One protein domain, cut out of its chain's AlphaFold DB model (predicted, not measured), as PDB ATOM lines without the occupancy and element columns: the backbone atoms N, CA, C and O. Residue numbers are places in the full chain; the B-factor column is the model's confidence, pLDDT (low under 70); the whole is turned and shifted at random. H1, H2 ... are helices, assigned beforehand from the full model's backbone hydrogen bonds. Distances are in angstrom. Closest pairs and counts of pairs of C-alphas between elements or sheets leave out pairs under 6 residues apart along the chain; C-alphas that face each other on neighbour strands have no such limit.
ATOM      1  N   LEU A 147     -41.667  11.300  42.880       52.97
ATOM      2  CA  LEU A 147     -40.738  10.214  43.227       52.97
ATOM      3  C   LEU A 147     -39.391  10.258  42.470       52.97
ATOM      4  O   LEU A 147     -38.524   9.425  42.723       52.97
ATOM      5  N   HIS A 148     -39.198  11.178  41.521       57.81
ATOM      6  CA  HIS A 148     -38.165  11.008  40.491       57.81
ATOM      7  C   HIS A 148     -36.787  11.575  40.843       57.81
ATOM      8  O   HIS A 148     -35.800  10.945  40.471       57.81
ATOM      9  N   GLU A 149     -36.674  12.666  41.612       60.84
ATOM     10  CA  GLU A 149     -35.360  13.119  42.117       60.84
ATOM     11  C   GLU A 149     -34.704  12.028  42.981       60.84
ATOM     12  O   GLU A 149     -33.520  11.725  42.832       60.84
ATOM     13  N   CYS A 150     -35.510  11.362  43.811       69.50
ATOM     14  CA  CYS A 150     -35.131  10.199  44.613       69.50
ATOM     15  C   CYS A 150     -34.621   9.032  43.754       69.50
ATOM     16  O   CYS A 150     -33.551   8.484  44.006       69.50
ATOM     17  N   VAL A 151     -35.367   8.657  42.714       71.19
ATOM     18  CA  VAL A 151     -34.988   7.548  41.827       71.19
ATOM     19  C   VAL A 151     -33.740   7.891  41.007       71.19
ATOM     20  O   VAL A 151     -32.846   7.060  40.892       71.19
ATOM     21  N   GLY A 152     -33.632   9.113  40.480       70.00
ATOM     22  CA  GLY A 152     -32.471   9.561  39.707       70.00
ATOM     23  C   GLY A 152     -31.184   9.588  40.537       70.00
ATOM     24  O   GLY A 152     -30.154   9.080  40.094       70.00
ATOM     25  N   THR A 153     -31.257  10.120  41.761       72.88
ATOM     26  CA  THR A 153     -30.136  10.110  42.720       72.88
ATOM     27  C   THR A 153     -29.772   8.700  43.169       72.88
ATOM     28  O   THR A 153     -28.589   8.362  43.183       72.88
ATOM     29  N   ALA A 154     -30.758   7.844  43.451       75.94
ATOM     30  CA  ALA A 154     -30.524   6.439  43.775       75.94
ATOM     31  C   ALA A 154     -29.828   5.697  42.629       75.94
ATOM     32  O   ALA A 154     -28.826   5.025  42.857       75.94
ATOM     33  N   ILE A 155     -30.309   5.857  41.394       75.44
ATOM     34  CA  ILE A 155     -29.710   5.245  40.205       75.44
ATOM     35  C   ILE A 155     -28.264   5.719  40.026       75.44
ATOM     36  O   ILE A 155     -27.374   4.896  39.831       75.44
ATOM     37  N   PHE A 156     -28.010   7.025  40.135       75.44
ATOM     38  CA  PHE A 156     -26.664   7.579  39.979       75.44
ATOM     39  C   PHE A 156     -25.695   7.075  41.059       75.44
ATOM     40  O   PHE A 156     -24.550   6.720  40.765       75.44
ATOM     41  N   ALA A 157     -26.155   7.002  42.309       79.69
ATOM     42  CA  ALA A 157     -25.369   6.474  43.416       79.69
ATOM     43  C   ALA A 157     -25.079   4.973  43.256       79.69
ATOM     44  O   ALA A 157     -23.954   4.529  43.476       79.69
ATOM     45  N   VAL A 158     -26.070   4.185  42.828       81.00
ATOM     46  CA  VAL A 158     -25.892   2.749  42.575       81.00
ATOM     47  C   VAL A 158     -24.906   2.521  41.436       81.00
ATOM     48  O   VAL A 158     -24.006   1.704  41.586       81.00
ATOM     49  N   ASP A 159     -25.025   3.259  40.334       79.56
ATOM     50  CA  ASP A 159     -24.130   3.144  39.182       79.56
ATOM     51  C   ASP A 159     -22.655   3.372  39.560       79.56
ATOM     52  O   ASP A 159     -21.772   2.553  39.264       79.56
ATOM     53  N   THR A 160     -22.403   4.453  40.304       77.50
ATOM     54  CA  THR A 160     -21.056   4.820  40.761       77.50
ATOM     55  C   THR A 160     -20.483   3.818  41.761       77.50
ATOM     56  O   THR A 160     -19.313   3.446  41.650       77.50
ATOM     57  N   LEU A 161     -21.288   3.323  42.705       83.56
ATOM     58  CA  LEU A 161     -20.849   2.331  43.690       83.56
ATOM     59  C   LEU A 161     -20.679   0.928  43.097       83.56
ATOM     60  O   LEU A 161     -19.755   0.215  43.487       83.56
ATOM     61  N   MET A 162     -21.514   0.532  42.133       81.88
ATOM     62  CA  MET A 162     -21.452  -0.775  41.467       81.88
ATOM     63  C   MET A 162     -20.103  -0.967  40.764       81.88
ATOM     64  O   MET A 162     -19.464  -2.010  40.917       81.88
ATOM     65  N   HIS A 163     -19.623   0.062  40.057       76.94
ATOM     66  CA  HIS A 163     -18.302   0.055  39.424       76.94
ATOM     67  C   HIS A 163     -17.183  -0.210  40.433       76.94
ATOM     68  O   HIS A 163     -16.302  -1.045  40.207       76.94
ATOM     69  N   GLN A 164     -17.233   0.470  41.578       81.56
ATOM     70  CA  GLN A 164     -16.235   0.313  42.633       81.56
ATOM     71  C   GLN A 164     -16.329  -1.048  43.316       81.56
ATOM     72  O   GLN A 164     -15.302  -1.668  43.586       81.56
ATOM     73  N   ALA A 165     -17.545  -1.546  43.543       81.44
ATOM     74  CA  ALA A 165     -17.792  -2.853  44.133       81.44
ATOM     75  C   ALA A 165     -17.265  -3.988  43.247       81.44
ATOM     76  O   ALA A 165     -16.603  -4.897  43.748       81.44
ATOM     77  N   ILE A 166     -17.489  -3.924  41.931       78.62
ATOM     78  CA  ILE A 166     -16.996  -4.953  41.008       78.62
ATOM     79  C   ILE A 166     -15.472  -4.896  40.912       78.62
ATOM     80  O   ILE A 166     -14.821  -5.930  41.057       78.62
ATOM     81  N   MET A 167     -14.882  -3.706  40.776       77.12
ATOM     82  CA  MET A 167     -13.423  -3.563  40.816       77.12
ATOM     83  C   MET A 167     -12.846  -4.093  42.135       77.12
ATOM     84  O   MET A 167     -11.834  -4.791  42.141       77.12
ATOM     85  N   CYS A 168     -13.515  -3.859  43.258       81.94
ATOM     86  CA  CYS A 168     -13.112  -4.419  44.540       81.94
ATOM     87  C   CYS A 168     -13.173  -5.938  44.571       81.94
ATOM     88  O   CYS A 168     -12.198  -6.572  44.969       81.94
ATOM     89  N   ALA A 169     -14.254  -6.527  44.062       79.75
ATOM     90  CA  ALA A 169     -14.361  -7.969  43.918       79.75
ATOM     91  C   ALA A 169     -13.226  -8.534  43.042       79.75
ATOM     92  O   ALA A 169     -12.671  -9.577  43.383       79.75
ATOM     93  N   THR A 170     -12.811  -7.836  41.972       75.50
ATOM     94  CA  THR A 170     -11.652  -8.243  41.147       75.50
ATOM     95  C   THR A 170     -10.343  -8.230  41.901       75.50
ATOM     96  O   THR A 170      -9.632  -9.235  41.903       75.50
ATOM     97  N   VAL A 171     -10.029  -7.127  42.576       77.06
ATOM     98  CA  VAL A 171      -8.786  -6.994  43.335       77.06
ATOM     99  C   VAL A 171      -8.762  -7.999  44.480       77.06
ATOM    100  O   VAL A 171      -7.740  -8.648  44.706       77.06
ATOM    101  N   TRP A 172      -9.889  -8.185  45.165       81.69
ATOM    102  CA  TRP A 172     -10.038  -9.165  46.233       81.69
ATOM    103  C   TRP A 172      -9.857 -10.600  45.729       81.69
ATOM    104  O   TRP A 172      -9.090 -11.372  46.308       81.69
ATOM    105  N   TRP A 173     -10.486 -10.960  44.609       76.44
ATOM    106  CA  TRP A 173     -10.323 -12.274  43.989       76.44
ATOM    107  C   TRP A 173      -8.871 -12.543  43.570       76.44
ATOM    108  O   TRP A 173      -8.325 -13.609  43.855       76.44
ATOM    109  N   LEU A 174      -8.215 -11.565  42.942       73.31
ATOM    110  CA  LEU A 174      -6.813 -11.685  42.536       73.31
ATOM    111  C   LEU A 174      -5.882 -11.815  43.752       73.31
ATOM    112  O   LEU A 174      -4.997 -12.668  43.766       73.31
ATOM    113  N   SER A 175      -6.124 -11.024  44.799       73.12
ATOM    114  CA  SER A 175      -5.317 -11.037  46.025       73.12
ATOM    115  C   SER A 175      -5.502 -12.329  46.831       73.12
ATOM    116  O   SER A 175      -4.530 -12.903  47.325       73.12
ATOM    117  N   SER A 176      -6.737 -12.834  46.930       72.00
ATOM    118  CA  SER A 176      -7.065 -14.048  47.692       72.00
ATOM    119  C   SER A 176      -6.468 -15.326  47.094       72.00
ATOM    120  O   SER A 176      -6.166 -16.262  47.836       72.00
ATOM    121  N   ARG A 177      -6.220 -15.365  45.775       69.38
ATOM    122  CA  ARG A 177      -5.490 -16.472  45.135       69.38
ATOM    123  C   ARG A 177      -4.010 -16.523  45.517       69.38
ATOM    124  O   ARG A 177      -3.451 -17.616  45.550       69.38
ATOM    125  N   GLN A 178      -3.379 -15.379  45.781       65.31
ATOM    126  CA  GLN A 178      -1.930 -15.308  45.978       65.31
ATOM    127  C   GLN A 178      -1.495 -15.409  47.447       65.31
ATOM    128  O   GLN A 178      -0.444 -15.983  47.725       65.31
ATOM    129  N   GLU A 179      -2.277 -14.903  48.408       62.81
ATOM    130  CA  GLU A 179      -1.853 -14.858  49.817       62.81
ATOM    131  C   GLU A 179      -2.924 -15.379  50.789       62.81
ATOM    132  O   GLU A 179      -3.814 -14.649  51.221       62.81
ATOM    133  N   LYS A 180      -2.785 -16.633  51.248       58.75
ATOM    134  CA  LYS A 180      -3.693 -17.221  52.257       58.75
ATOM    135  C   LYS A 180      -3.622 -16.549  53.643       58.75
ATOM    136  O   LYS A 180      -4.587 -16.639  54.390       58.75
ATOM    137  N   LYS A 181      -2.506 -15.890  54.002       60.53
ATOM    138  CA  LYS A 181      -2.278 -15.292  55.344       60.53
ATOM    139  C   LYS A 181      -2.471 -13.766  55.428       60.53
ATOM    140  O   LYS A 181      -2.771 -13.266  56.501       60.53
ATOM    141  N   SER A 182      -2.334 -13.037  54.317       60.72
ATOM    142  CA  SER A 182      -2.440 -11.558  54.234       60.72
ATOM    143  C   SER A 182      -3.826 -11.075  53.757       60.72
ATOM    144  O   SER A 182      -4.141  -9.883  53.745       60.72
ATOM    145  N   SER A 183      -4.690 -12.029  53.392       65.88
ATOM    146  CA  SER A 183      -6.042 -11.799  52.878       65.88
ATOM    147  C   SER A 183      -6.894 -10.904  53.789       65.88
ATOM    148  O   SER A 183      -7.607 -10.040  53.295       65.88
ATOM    149  N   HIS A 184      -6.793 -11.026  55.117       73.00
ATOM    150  CA  HIS A 184      -7.678 -10.286  56.025       73.00
ATOM    151  C   HIS A 184      -7.451  -8.767  56.017       73.00
ATOM    152  O   HIS A 184      -8.425  -8.020  55.946       73.00
ATOM    153  N   MET A 185      -6.199  -8.293  56.037       75.19
ATOM    154  CA  MET A 185      -5.913  -6.849  56.007       75.19
ATOM    155  C   MET A 185      -6.268  -6.229  54.656       75.19
ATOM    156  O   MET A 185      -6.882  -5.168  54.609       75.19
ATOM    157  N   THR A 186      -5.927  -6.904  53.558       73.25
ATOM    158  CA  THR A 186      -6.271  -6.438  52.206       73.25
ATOM    159  C   THR A 186      -7.784  -6.412  51.994       73.25
ATOM    160  O   THR A 186      -8.303  -5.424  51.484       73.25
ATOM    161  N   THR A 187      -8.501  -7.431  52.476       77.69
ATOM    162  CA  THR A 187      -9.972  -7.485  52.480       77.69
ATOM    163  C   THR A 187     -10.566  -6.319  53.276       77.69
ATOM    164  O   THR A 187     -11.460  -5.643  52.777       77.69
ATOM    165  N   LEU A 188     -10.043  -6.015  54.470       81.50
ATOM    166  CA  LEU A 188     -10.534  -4.903  55.291       81.50
ATOM    167  C   LEU A 188     -10.310  -3.537  54.617       81.50
ATOM    168  O   LEU A 188     -11.224  -2.718  54.573       81.50
ATOM    169  N   ILE A 189      -9.116  -3.316  54.053       83.44
ATOM    170  CA  ILE A 189      -8.748  -2.081  53.339       83.44
ATOM    171  C   ILE A 189      -9.629  -1.868  52.097       83.44
ATOM    172  O   ILE A 189      -9.919  -0.731  51.740       83.44
ATOM    173  N   LEU A 190     -10.068  -2.951  51.454       80.69
ATOM    174  CA  LEU A 190     -10.946  -2.927  50.283       80.69
ATOM    175  C   LEU A 190     -12.423  -2.706  50.642       80.69
ATOM    176  O   LEU A 190     -13.105  -1.919  49.989       80.69
ATOM    177  N   LEU A 191     -12.925  -3.394  51.670       81.44
ATOM    178  CA  LEU A 191     -14.341  -3.361  52.039       81.44
ATOM    179  C   LEU A 191     -14.728  -2.114  52.832       81.44
ATOM    180  O   LEU A 191     -15.814  -1.587  52.609       81.44
ATOM    181  N   ALA A 192     -13.872  -1.621  53.731       84.06
ATOM    182  CA  ALA A 192     -14.231  -0.498  54.597       84.06
ATOM    183  C   ALA A 192     -14.590   0.791  53.820       84.06
ATOM    184  O   ALA A 192     -15.647   1.358  54.107       84.06
ATOM    185  N   PRO A 193     -13.818   1.231  52.803       83.00
ATOM    186  CA  PRO A 193     -14.152   2.425  52.024       83.00
ATOM    187  C   PRO A 193     -15.449   2.274  51.225       83.00
ATOM    188  O   PRO A 193     -16.246   3.206  51.163       83.00
ATOM    189  N   ILE A 194     -15.697   1.086  50.665       84.44
ATOM    190  CA  ILE A 194     -16.899   0.808  49.865       84.44
ATOM    191  C   ILE A 194     -18.133   0.767  50.743       84.44
ATOM    192  O   ILE A 194     -19.139   1.369  50.394       84.44
ATOM    193  N   ILE A 195     -18.065   0.095  51.893       86.12
ATOM    194  CA  ILE A 195     -19.180   0.066  52.840       86.12
ATOM    195  C   ILE A 195     -19.480   1.488  53.321       86.12
ATOM    196  O   ILE A 195     -20.642   1.883  53.330       86.12
ATOM    197  N   ALA A 196     -18.455   2.282  53.643       85.25
ATOM    198  CA  ALA A 196     -18.634   3.682  54.022       85.25
ATOM    199  C   ALA A 196     -19.273   4.515  52.895       85.25
ATOM    200  O   ALA A 196     -20.210   5.268  53.151       85.25
ATOM    201  N   ALA A 197     -18.832   4.334  51.645       83.69
ATOM    202  CA  ALA A 197     -19.420   4.993  50.482       83.69
ATOM    203  C   ALA A 197     -20.882   4.563  50.249       83.69
ATOM    204  O   ALA A 197     -21.728   5.412  49.988       83.69
ATOM    205  N   CYS A 198     -21.204   3.276  50.416       85.62
ATOM    206  CA  CYS A 198     -22.568   2.751  50.329       85.62
ATOM    207  C   CYS A 198     -23.482   3.326  51.415       85.62
ATOM    208  O   CYS A 198     -24.607   3.726  51.120       85.62
ATOM    209  N   VAL A 199     -23.008   3.393  52.663       86.75
ATOM    210  CA  VAL A 199     -23.769   3.986  53.770       86.75
ATOM    211  C   VAL A 199     -24.009   5.470  53.504       86.75
ATOM    212  O   VAL A 199     -25.155   5.912  53.555       86.75
ATOM    213  N   SER A 200     -22.969   6.221  53.134       85.12
ATOM    214  CA  SER A 200     -23.073   7.650  52.808       85.12
ATOM    215  C   SER A 200     -24.068   7.903  51.669       85.12
ATOM    216  O   SER A 200     -24.997   8.697  51.814       85.12
ATOM    217  N   ALA A 201     -23.970   7.128  50.585       83.38
ATOM    218  CA  ALA A 201     -24.910   7.184  49.474       83.38
ATOM    219  C   ALA A 201     -26.350   6.867  49.900       83.38
ATOM    220  O   ALA A 201     -27.276   7.568  49.500       83.38
ATOM    221  N   SER A 202     -26.558   5.833  50.722       85.31
ATOM    222  CA  SER A 202     -27.898   5.460  51.189       85.31
ATOM    223  C   SER A 202     -28.541   6.558  52.039       85.31
ATOM    224  O   SER A 202     -29.721   6.855  51.856       85.31
ATOM    225  N   LEU A 203     -27.757   7.223  52.895       85.94
ATOM    226  CA  LEU A 203     -28.209   8.363  53.690       85.94
ATOM    227  C   LEU A 203     -28.531   9.567  52.802       85.94
ATOM    228  O   LEU A 203     -29.543  10.230  53.016       85.94
ATOM    229  N   HIS A 204     -27.718   9.821  51.775       82.44
ATOM    230  CA  HIS A 204     -27.964  10.894  50.815       82.44
ATOM    231  C   HIS A 204     -29.243  10.659  49.999       82.44
ATOM    232  O   HIS A 204     -30.073  11.563  49.858       82.44
ATOM    233  N   VAL A 205     -29.452   9.429  49.522       81.88
ATOM    234  CA  VAL A 205     -30.686   9.028  48.836       81.88
ATOM    235  C   VAL A 205     -31.868   9.183  49.783       81.88
ATOM    236  O   VAL A 205     -32.836   9.849  49.438       81.88
ATOM    237  N   GLN A 206     -31.784   8.669  51.012       83.50
ATOM    238  CA  GLN A 206     -32.853   8.800  52.004       83.50
ATOM    239  C   GLN A 206     -33.204  10.271  52.294       83.50
ATOM    240  O   GLN A 206     -34.386  10.626  52.326       83.50
ATOM    241  N   ALA A 207     -32.202  11.138  52.468       79.00
ATOM    242  CA  ALA A 207     -32.394  12.574  52.660       79.00
ATOM    243  C   ALA A 207     -33.111  13.214  51.458       79.00
ATOM    244  O   ALA A 207     -34.118  13.898  51.632       79.00
ATOM    245  N   THR A 208     -32.671  12.908  50.239       74.50
ATOM    246  CA  THR A 208     -33.285  13.418  49.001       74.50
ATOM    247  C   THR A 208     -34.728  12.923  48.835       74.50
ATOM    248  O   THR A 208     -35.647  13.702  48.587       74.50
ATOM    249  N   CYS A 209     -34.971  11.631  49.064       73.44
ATOM    250  CA  CYS A 209     -36.294  11.010  48.964       73.44
ATOM    251  C   CYS A 209     -37.282  11.498  50.034       73.44
ATOM    252  O   CYS A 209     -38.491  11.517  49.803       73.44
ATOM    253  N   SER A 210     -36.794  11.866  51.220       69.50
ATOM    254  CA  SER A 210     -37.635  12.405  52.294       69.50
ATOM    255  C   SER A 210     -38.029  13.865  52.057       69.50
ATOM    256  O   SER A 210     -39.165  14.228  52.364       69.50
ATOM    257  N   ALA A 211     -37.157  14.667  51.437       59.38
ATOM    258  CA  ALA A 211     -37.453  16.045  51.041       59.38
ATOM    259  C   ALA A 211     -38.512  16.127  49.923       59.38
ATOM    260  O   ALA A 211     -39.352  17.026  49.926       59.38
ATOM    261  N   ALA A 212     -38.548  15.133  49.028       55.78
ATOM    262  CA  ALA A 212     -39.506  15.040  47.923       55.78
ATOM    263  C   ALA A 212     -40.978  14.805  48.347       55.78
ATOM    264  O   ALA A 212     -41.876  14.797  47.507       55.78
ATOM    265  N   LYS A 213     -41.258  14.615  49.647       54.09
ATOM    266  CA  LYS A 213     -42.620  14.406  50.177       54.09
ATOM    267  C   LYS A 213     -43.434  15.694  50.351       54.09
ATOM    268  O   LYS A 213     -44.628  15.610  50.634       54.09
ATOM    269  N   ALA A 214     -42.829  16.874  50.209       54.47
ATOM    270  CA  ALA A 214     -43.574  18.128  50.257       54.47
ATOM    271  C   ALA A 214     -44.370  18.315  48.947       54.47
ATOM    272  O   ALA A 214     -43.781  18.221  47.872       54.47
ATOM    273  N   PRO A 215     -45.690  18.584  48.981       53.03
ATOM    274  CA  PRO A 215     -46.456  18.819  47.761       53.03
ATOM    275  C   PRO A 215     -45.975  20.109  47.085       53.03
ATOM    276  O   PRO A 215     -46.212  21.215  47.576       53.03
ATOM    277  N   LEU A 216     -45.297  19.978  45.942       55.34
ATOM    278  CA  LEU A 216     -44.936  21.122  45.111       55.34
ATOM    279  C   LEU A 216     -46.208  21.693  44.469       55.34
ATOM    280  O   LEU A 216     -46.766  21.113  43.543       55.34
ATOM    281  N   ARG A 217     -46.672  22.838  44.975       53.44
ATOM    282  CA  ARG A 217     -47.898  23.516  44.514       53.44
ATOM    283  C   ARG A 217     -47.654  24.552  43.403       53.44
ATOM    284  O   ARG A 217     -48.611  25.037  42.815       53.44
ATOM    285  N   ASN A 218     -46.391  24.885  43.112       59.06
ATOM    286  CA  ASN A 218     -46.017  25.937  42.158       59.06
ATOM    287  C   ASN A 218     -45.381  25.348  40.890       59.06
ATOM    288  O   ASN A 218     -44.311  24.747  40.980       59.06
ATOM    289  N   ASP A 219     -45.946  25.632  39.711       54.84
ATOM    290  CA  ASP A 219     -45.425  25.195  38.399       54.84
ATOM    291  C   ASP A 219     -43.936  25.546  38.180       54.84
ATOM    292  O   ASP A 219     -43.199  24.787  37.554       54.84
ATOM    293  N   ALA A 220     -43.454  26.667  38.730       55.28
ATOM    294  CA  ALA A 220     -42.047  27.071  38.639       55.28
ATOM    295  C   ALA A 220     -41.108  26.207  39.498       55.28
ATOM    296  O   ALA A 220     -39.989  25.914  39.082       55.28
ATOM    297  N   LEU A 221     -41.557  25.782  40.685       56.81
ATOM    298  CA  LEU A 221     -40.812  24.833  41.517       56.81
ATOM    299  C   LEU A 221     -40.826  23.447  40.877       56.81
ATOM    300  O   LEU A 221     -39.818  22.753  40.926       56.81
ATOM    301  N   ILE A 222     -41.932  23.086  40.221       55.25
ATOM    302  CA  ILE A 222     -42.044  21.838  39.472       55.25
ATOM    303  C   ILE A 222     -41.053  21.864  38.306       55.25
ATOM    304  O   ILE A 222     -40.168  21.026  38.266       55.25
ATOM    305  N   LYS A 223     -41.043  22.890  37.447       54.62
ATOM    306  CA  LYS A 223     -40.021  23.006  36.385       54.62
ATOM    307  C   LYS A 223     -38.579  22.931  36.909       54.62
ATOM    308  O   LYS A 223     -37.725  22.348  36.249       54.62
ATOM    309  N   ARG A 224     -38.304  23.472  38.101       55.84
ATOM    310  CA  ARG A 224     -36.980  23.394  38.745       55.84
ATOM    311  C   ARG A 224     -36.628  21.982  39.218       55.84
ATOM    312  O   ARG A 224     -35.517  21.536  38.959       55.84
ATOM    313  N   ALA A 225     -37.572  21.287  39.849       53.53
ATOM    314  CA  ALA A 225     -37.418  19.887  40.250       53.53
ATOM    315  C   ALA A 225     -37.282  18.951  39.032       53.53
ATOM    316  O   ALA A 225     -36.589  17.941  39.067       53.53
ATOM    317  N   TRP A 226     -37.893  19.318  37.904       53.66
ATOM    318  CA  TRP A 226     -37.775  18.579  36.646       53.66
ATOM    319  C   TRP A 226     -36.422  18.814  35.958       53.66
ATOM    320  O   TRP A 226     -35.807  17.864  35.478       53.66
ATOM    321  N   ALA A 227     -35.891  20.041  35.993       50.97
ATOM    322  CA  ALA A 227     -34.527  20.337  35.540       50.97
ATOM    323  C   ALA A 227     -33.446  19.645  36.403       50.97
ATOM    324  O   ALA A 227     -32.369  19.309  35.908       50.97
ATOM    325  N   ALA A 228     -33.741  19.360  37.675       48.56
ATOM    326  CA  ALA A 228     -32.867  18.578  38.553       48.56
ATOM    327  C   ALA A 228     -32.795  17.079  38.183       48.56
ATOM    328  O   ALA A 228     -31.976  16.345  38.728       48.56
ATOM    329  N   LEU A 229     -33.604  16.592  37.231       47.66
ATOM    330  CA  LEU A 229     -33.501  15.221  36.719       47.66
ATOM    331  C   LEU A 229     -32.532  15.087  35.532       47.66
ATOM    332  O   LEU A 229     -31.921  14.033  35.321       47.66
ATOM    333  N   SER A 230     -32.372  16.151  34.739       47.50
ATOM    334  CA  SER A 230     -31.306  16.230  33.730       47.50
ATOM    335  C   SER A 230     -29.922  16.237  34.377       47.50
ATOM    336  O   SER A 230     -28.987  15.679  33.805       47.50
ATOM    337  N   GLU A 231     -29.813  16.733  35.608       50.53
ATOM    338  CA  GLU A 231     -28.597  16.738  36.417       50.53
ATOM    339  C   GLU A 231     -28.912  16.171  37.810       50.53
ATOM    340  O   GLU A 231     -29.259  16.959  38.690       50.53
ATOM    341  N   PRO A 232     -28.828  14.837  38.042       53.06
ATOM    342  CA  PRO A 232     -29.053  14.282  39.375       53.06
ATOM    343  C   PRO A 232     -28.211  15.071  40.368       53.06
ATOM    344  O   PRO A 232     -27.062  15.406  40.044       53.06
ATOM    345  N   LEU A 233     -28.777  15.377  41.545       54.56
ATOM    346  CA  LEU A 233     -28.019  16.039  42.601       54.56
ATOM    347  C   LEU A 233     -26.682  15.316  42.715       54.56
ATOM    348  O   LEU A 233     -26.630  14.097  42.907       54.56
ATOM    349  N   ARG A 234     -25.608  16.074  42.472       61.34
ATOM    350  CA  ARG A 234     -24.252  15.549  42.579       61.34
ATOM    351  C   ARG A 234     -24.154  14.861  43.932       61.34
ATOM    352  O   ARG A 234     -24.650  15.414  44.912       61.34
ATOM    353  N   LEU A 235     -23.510  13.690  43.949       66.56
ATOM    354  CA  LEU A 235     -23.133  13.012  45.187       66.56
ATOM    355  C   LEU A 235     -22.654  14.071  46.179       66.56
ATOM    356  O   LEU A 235     -21.836  14.930  45.820       66.56
ATOM    357  N   ASP A 236     -23.201  14.029  47.388       76.50
ATOM    358  CA  ASP A 236     -22.735  14.838  48.500       76.50
ATOM    359  C   ASP A 236     -21.206  14.780  48.566       76.50
ATOM    360  O   ASP A 236     -20.591  13.756  48.252       76.50
ATOM    361  N   ALA A 237     -20.579  15.900  48.935       79.62
ATOM    362  CA  ALA A 237     -19.123  16.031  48.903       79.62
ATOM    363  C   ALA A 237     -18.428  14.868  49.634       79.62
ATOM    364  O   ALA A 237     -17.432  14.342  49.147       79.62
ATOM    365  N   THR A 238     -19.028  14.400  50.729       82.94
ATOM    366  CA  THR A 238     -18.613  13.224  51.494       82.94
ATOM    367  C   THR A 238     -18.645  11.932  50.680       82.94
ATOM    368  O   THR A 238     -17.609  11.274  50.566       82.94
ATOM    369  N   THR A 239     -19.764  11.567  50.044       78.12
ATOM    370  CA  THR A 239     -19.801  10.368  49.184       78.12
ATOM    371  C   THR A 239     -18.883  10.510  47.967       78.12
ATOM    372  O   THR A 239     -18.237   9.542  47.564       78.12
ATOM    373  N   ALA A 240     -18.759  11.707  47.390       79.62
ATOM    374  CA  ALA A 240     -17.854  11.968  46.271       79.62
ATOM    375  C   ALA A 240     -16.371  11.800  46.662       79.62
ATOM    376  O   ALA A 240     -15.576  11.249  45.898       79.62
ATOM    377  N   GLU A 241     -15.976  12.237  47.856       84.50
ATOM    378  CA  GLU A 241     -14.624  12.027  48.377       84.50
ATOM    379  C   GLU A 241     -14.371  10.565  48.745       84.50
ATOM    380  O   GLU A 241     -13.336  10.017  48.363       84.50
ATOM    381  N   LEU A 242     -15.328   9.900  49.399       82.88
ATOM    382  CA  LEU A 242     -15.252   8.473  49.729       82.88
ATOM    383  C   LEU A 242     -15.117   7.607  48.476       82.88
ATOM    384  O   LEU A 242     -14.276   6.709  48.431       82.88
ATOM    385  N   THR A 243     -15.890   7.896  47.431       80.06
ATOM    386  CA  THR A 243     -15.782   7.199  46.144       80.06
ATOM    387  C   THR A 243     -14.442   7.487  45.468       80.06
ATOM    388  O   THR A 243     -13.800   6.556  44.981       80.06
ATOM    389  N   ARG A 244     -13.937   8.727  45.477       83.50
ATOM    390  CA  ARG A 244     -12.586   9.028  44.959       83.50
ATOM    391  C   ARG A 244     -11.497   8.280  45.722       83.50
ATOM    392  O   ARG A 244     -10.630   7.672  45.096       83.50
ATOM    393  N   PHE A 245     -11.555   8.290  47.050       83.62
ATOM    394  CA  PHE A 245     -10.609   7.582  47.906       83.62
ATOM    395  C   PHE A 245     -10.641   6.075  47.636       83.62
ATOM    396  O   PHE A 245      -9.599   5.461  47.419       83.62
ATOM    397  N   THR A 246     -11.838   5.501  47.540       82.88
ATOM    398  CA  THR A 246     -12.056   4.097  47.177       82.88
ATOM    399  C   THR A 246     -11.425   3.776  45.823       82.88
ATOM    400  O   THR A 246     -10.685   2.801  45.706       82.88
ATOM    401  N   GLY A 247     -11.630   4.633  44.818       81.94
ATOM    402  CA  GLY A 247     -11.009   4.506  43.500       81.94
ATOM    403  C   GLY A 247      -9.477   4.559  43.537       81.94
ATOM    404  O   GLY A 247      -8.824   3.769  42.854       81.94
ATOM    405  N   LEU A 248      -8.888   5.433  44.358       84.31
ATOM    406  CA  LEU A 248      -7.434   5.518  44.542       84.31
ATOM    407  C   LEU A 248      -6.867   4.263  45.213       84.31
ATOM    408  O   LEU A 248      -5.891   3.698  44.720       84.31
ATOM    409  N   VAL A 249      -7.495   3.797  46.295       83.62
ATOM    410  CA  VAL A 249      -7.103   2.563  46.996       83.62
ATOM    411  C   VAL A 249      -7.186   1.365  46.050       83.62
ATOM    412  O   VAL A 249      -6.237   0.587  45.956       83.62
ATOM    413  N   LEU A 250      -8.277   1.258  45.286       80.50
ATOM    414  CA  LEU A 250      -8.463   0.244  44.250       80.50
ATOM    415  C   LEU A 250      -7.359   0.284  43.199       80.50
ATOM    416  O   LEU A 250      -6.765  -0.747  42.904       80.50
ATOM    417  N   SER A 251      -7.049   1.470  42.678       79.75
ATOM    418  CA  SER A 251      -6.018   1.656  41.654       79.75
ATOM    419  C   SER A 251      -4.632   1.264  42.168       79.75
ATOM    420  O   SER A 251      -3.890   0.571  41.476       79.75
ATOM    421  N   LEU A 252      -4.292   1.650  43.403       82.19
ATOM    422  CA  LEU A 252      -3.019   1.307  44.041       82.19
ATOM    423  C   LEU A 252      -2.893  -0.197  44.299       82.19
ATOM    424  O   LEU A 252      -1.846  -0.785  44.024       82.19
ATOM    425  N   LEU A 253      -3.952  -0.834  44.801       80.62
ATOM    426  CA  LEU A 253      -3.961  -2.277  45.029       80.62
ATOM    427  C   LEU A 253      -3.908  -3.049  43.712       80.62
ATOM    428  O   LEU A 253      -3.146  -4.005  43.600       80.62
ATOM    429  N   TYR A 254      -4.649  -2.607  42.701       79.12
ATOM    430  CA  TYR A 254      -4.624  -3.194  41.368       79.12
ATOM    431  C   TYR A 254      -3.236  -3.079  40.725       79.12
ATOM    432  O   TYR A 254      -2.690  -4.076  40.252       79.12
ATOM    433  N   ALA A 255      -2.606  -1.902  40.797       78.38
ATOM    434  CA  ALA A 255      -1.237  -1.691  40.333       78.38
ATOM    435  C   ALA A 255      -0.236  -2.581  41.083       78.38
ATOM    436  O   ALA A 255       0.629  -3.194  40.461       78.38
ATOM    437  N   ARG A 256      -0.378  -2.714  42.407       81.19
ATOM    438  CA  ARG A 256       0.452  -3.609  43.224       81.19
ATOM    439  C   ARG A 256       0.290  -5.073  42.811       81.19
ATOM    440  O   ARG A 256       1.295  -5.773  42.706       81.19
ATOM    441  N   VAL A 257      -0.942  -5.529  42.581       75.44
ATOM    442  CA  VAL A 257      -1.242  -6.897  42.134       75.44
ATOM    443  C   VAL A 257      -0.613  -7.162  40.766       75.44
ATOM    444  O   VAL A 257       0.123  -8.134  40.623       75.44
ATOM    445  N   ILE A 258      -0.807  -6.268  39.789       72.31
ATOM    446  CA  ILE A 258      -0.195  -6.392  38.453       72.31
ATOM    447  C   ILE A 258       1.331  -6.392  38.540       72.31
ATOM    448  O   ILE A 258       1.989  -7.219  37.916       72.31
ATOM    449  N   TRP A 259       1.907  -5.473  39.318       75.50
ATOM    450  CA  TRP A 259       3.356  -5.357  39.464       75.50
ATOM    451  C   TRP A 259       3.984  -6.618  40.054       75.50
ATOM    452  O   TRP A 259       5.086  -7.013  39.669       75.50
ATOM    453  N   ARG A 260       3.281  -7.254  40.992       71.69
ATOM    454  CA  ARG A 260       3.714  -8.496  41.624       71.69
ATOM    455  C   ARG A 260       3.605  -9.689  40.676       71.69
ATOM    456  O   ARG A 260       4.504 -10.520  40.669       71.69
ATOM    457  N   ASP A 261       2.563  -9.732  39.850       66.00
ATOM    458  CA  ASP A 261       2.315 -10.807  38.879       66.00
ATOM    459  C   ASP A 261       2.962 -10.554  37.504       66.00
ATOM    460  O   ASP A 261       2.642 -11.214  36.511       66.00
ATOM    461  N   ARG A 262       3.895  -9.592  37.432       63.41
ATOM    462  CA  ARG A 262       4.547  -9.172  36.184       63.41
ATOM    463  C   ARG A 262       5.187 -10.338  35.436       63.41
ATOM    464  O   ARG A 262       5.149 -10.361  34.214       63.41
ATOM    465  N   GLU A 263       5.733 -11.320  36.149       58.59
ATOM    466  CA  GLU A 263       6.410 -12.468  35.535       58.59
ATOM    467  C   GLU A 263       5.420 -13.406  34.832       58.59
ATOM    468  O   GLU A 263       5.690 -13.843  33.715       58.59
ATOM    469  N   GLY A 264       4.224 -13.618  35.394       54.91
ATOM    470  CA  GLY A 264       3.155 -14.378  34.735       54.91
ATOM    471  C   GLY A 264       2.613 -13.686  33.479       54.91
ATOM    472  O   GLY A 264       2.282 -14.346  32.492       54.91
ATOM    473  N   TRP A 265       2.593 -12.350  33.472       51.97
ATOM    474  CA  TRP A 265       2.246 -11.562  32.286       51.97
ATOM    475  C   TRP A 265       3.342 -11.596  31.215       51.97
ATOM    476  O   TRP A 265       3.027 -11.752  30.032       51.97
ATOM    477  N   ILE A 266       4.616 -11.524  31.619       54.19
ATOM    478  CA  ILE A 266       5.786 -11.593  30.729       54.19
ATOM    479  C   ILE A 266       5.843 -12.931  29.975       54.19
ATOM    480  O   ILE A 266       6.174 -12.935  28.792       54.19
ATOM    481  N   VAL A 267       5.460 -14.054  30.598       49.66
ATOM    482  CA  VAL A 267       5.453 -15.372  29.927       49.66
ATOM    483  C   VAL A 267       4.351 -15.488  28.861       49.66
ATOM    484  O   VAL A 267       4.539 -16.171  27.858       49.66
ATOM    485  N   SER A 268       3.221 -14.789  29.020       50.56
ATOM    486  CA  SER A 268       2.118 -14.812  28.039       50.56
ATOM    487  C   SER A 268       2.344 -13.924  26.807       50.56
ATOM    488  O   SER A 268       1.684 -14.103  25.784       50.56
TER     489      SER A 268
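Overview. This is residues 147 to 268 of the 386 residues of an uncharacterized protein of Trametes coccinea BRFM310 (UniProt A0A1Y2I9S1). Three long helices, H1, H2 and H4, make a slender up-and-down bundle, each running against the one before it, with H1 and H2 as a long helical hairpin and H4 packed on both. Short H3 is at one end, where residues 217 to 224 stick out, and H5, residues 262 to 268, sticks out at the other. The printed part has 122 residues with five named helices, H1 to H5 in order, and no named strand: all helix. It is a loose rod spanning 66 by 28 by 19 A, with a radius of gyration of the C-alphas of 19.3 A.

Along the chain. Find C-alpha 148 at (-38.165, 11.008, 40.491); from there H1 runs 45.1 A to residue 178. H2, residues 183 to 211, covers 42.0 A, with a kink of 26 degrees near residue 190. H3 is residues 219 to 230. H4, residues 237 to 260, covers 34.3 A. H5, residues 262 to 268, ends at C-alpha 268, (2.118, -14.812, 28.039).

Arrangement. Begin with H1, the hub. It touches H2 at a shallow tilt of 4 degrees, opposite ways; the closest C-alphas, Cys 150 and Cys 209, are 4.6 A apart. H1 touches H4 at 23 degrees, the same way, closest at C-alphas 171 and 254, 6.0 A. H4 touches residues 190 to 201 of H2, closest at C-alphas 242 and 197, 5.5 A. H3 touches H1 with residues 225 to 229 alone, closest at C-alphas 229 and 149, 6.1 A. H4 and H5 meet only through their link. Every O i to N i+4 pair is within hydrogen-bond range in H4, against 25 of 27 in H1, 23 of 25 in H2, 6 of 8 in H3 and 2 of 3 in H5.

Size, cuts and confidence. The farthest C-alphas, Arg 217 and Val 267, are 67.6 A apart. The printed part has no cut and no long link. Look for pLDDT under 70 at residues 147 to 150, 177 to 183, 210 to 235 and 261 to 268.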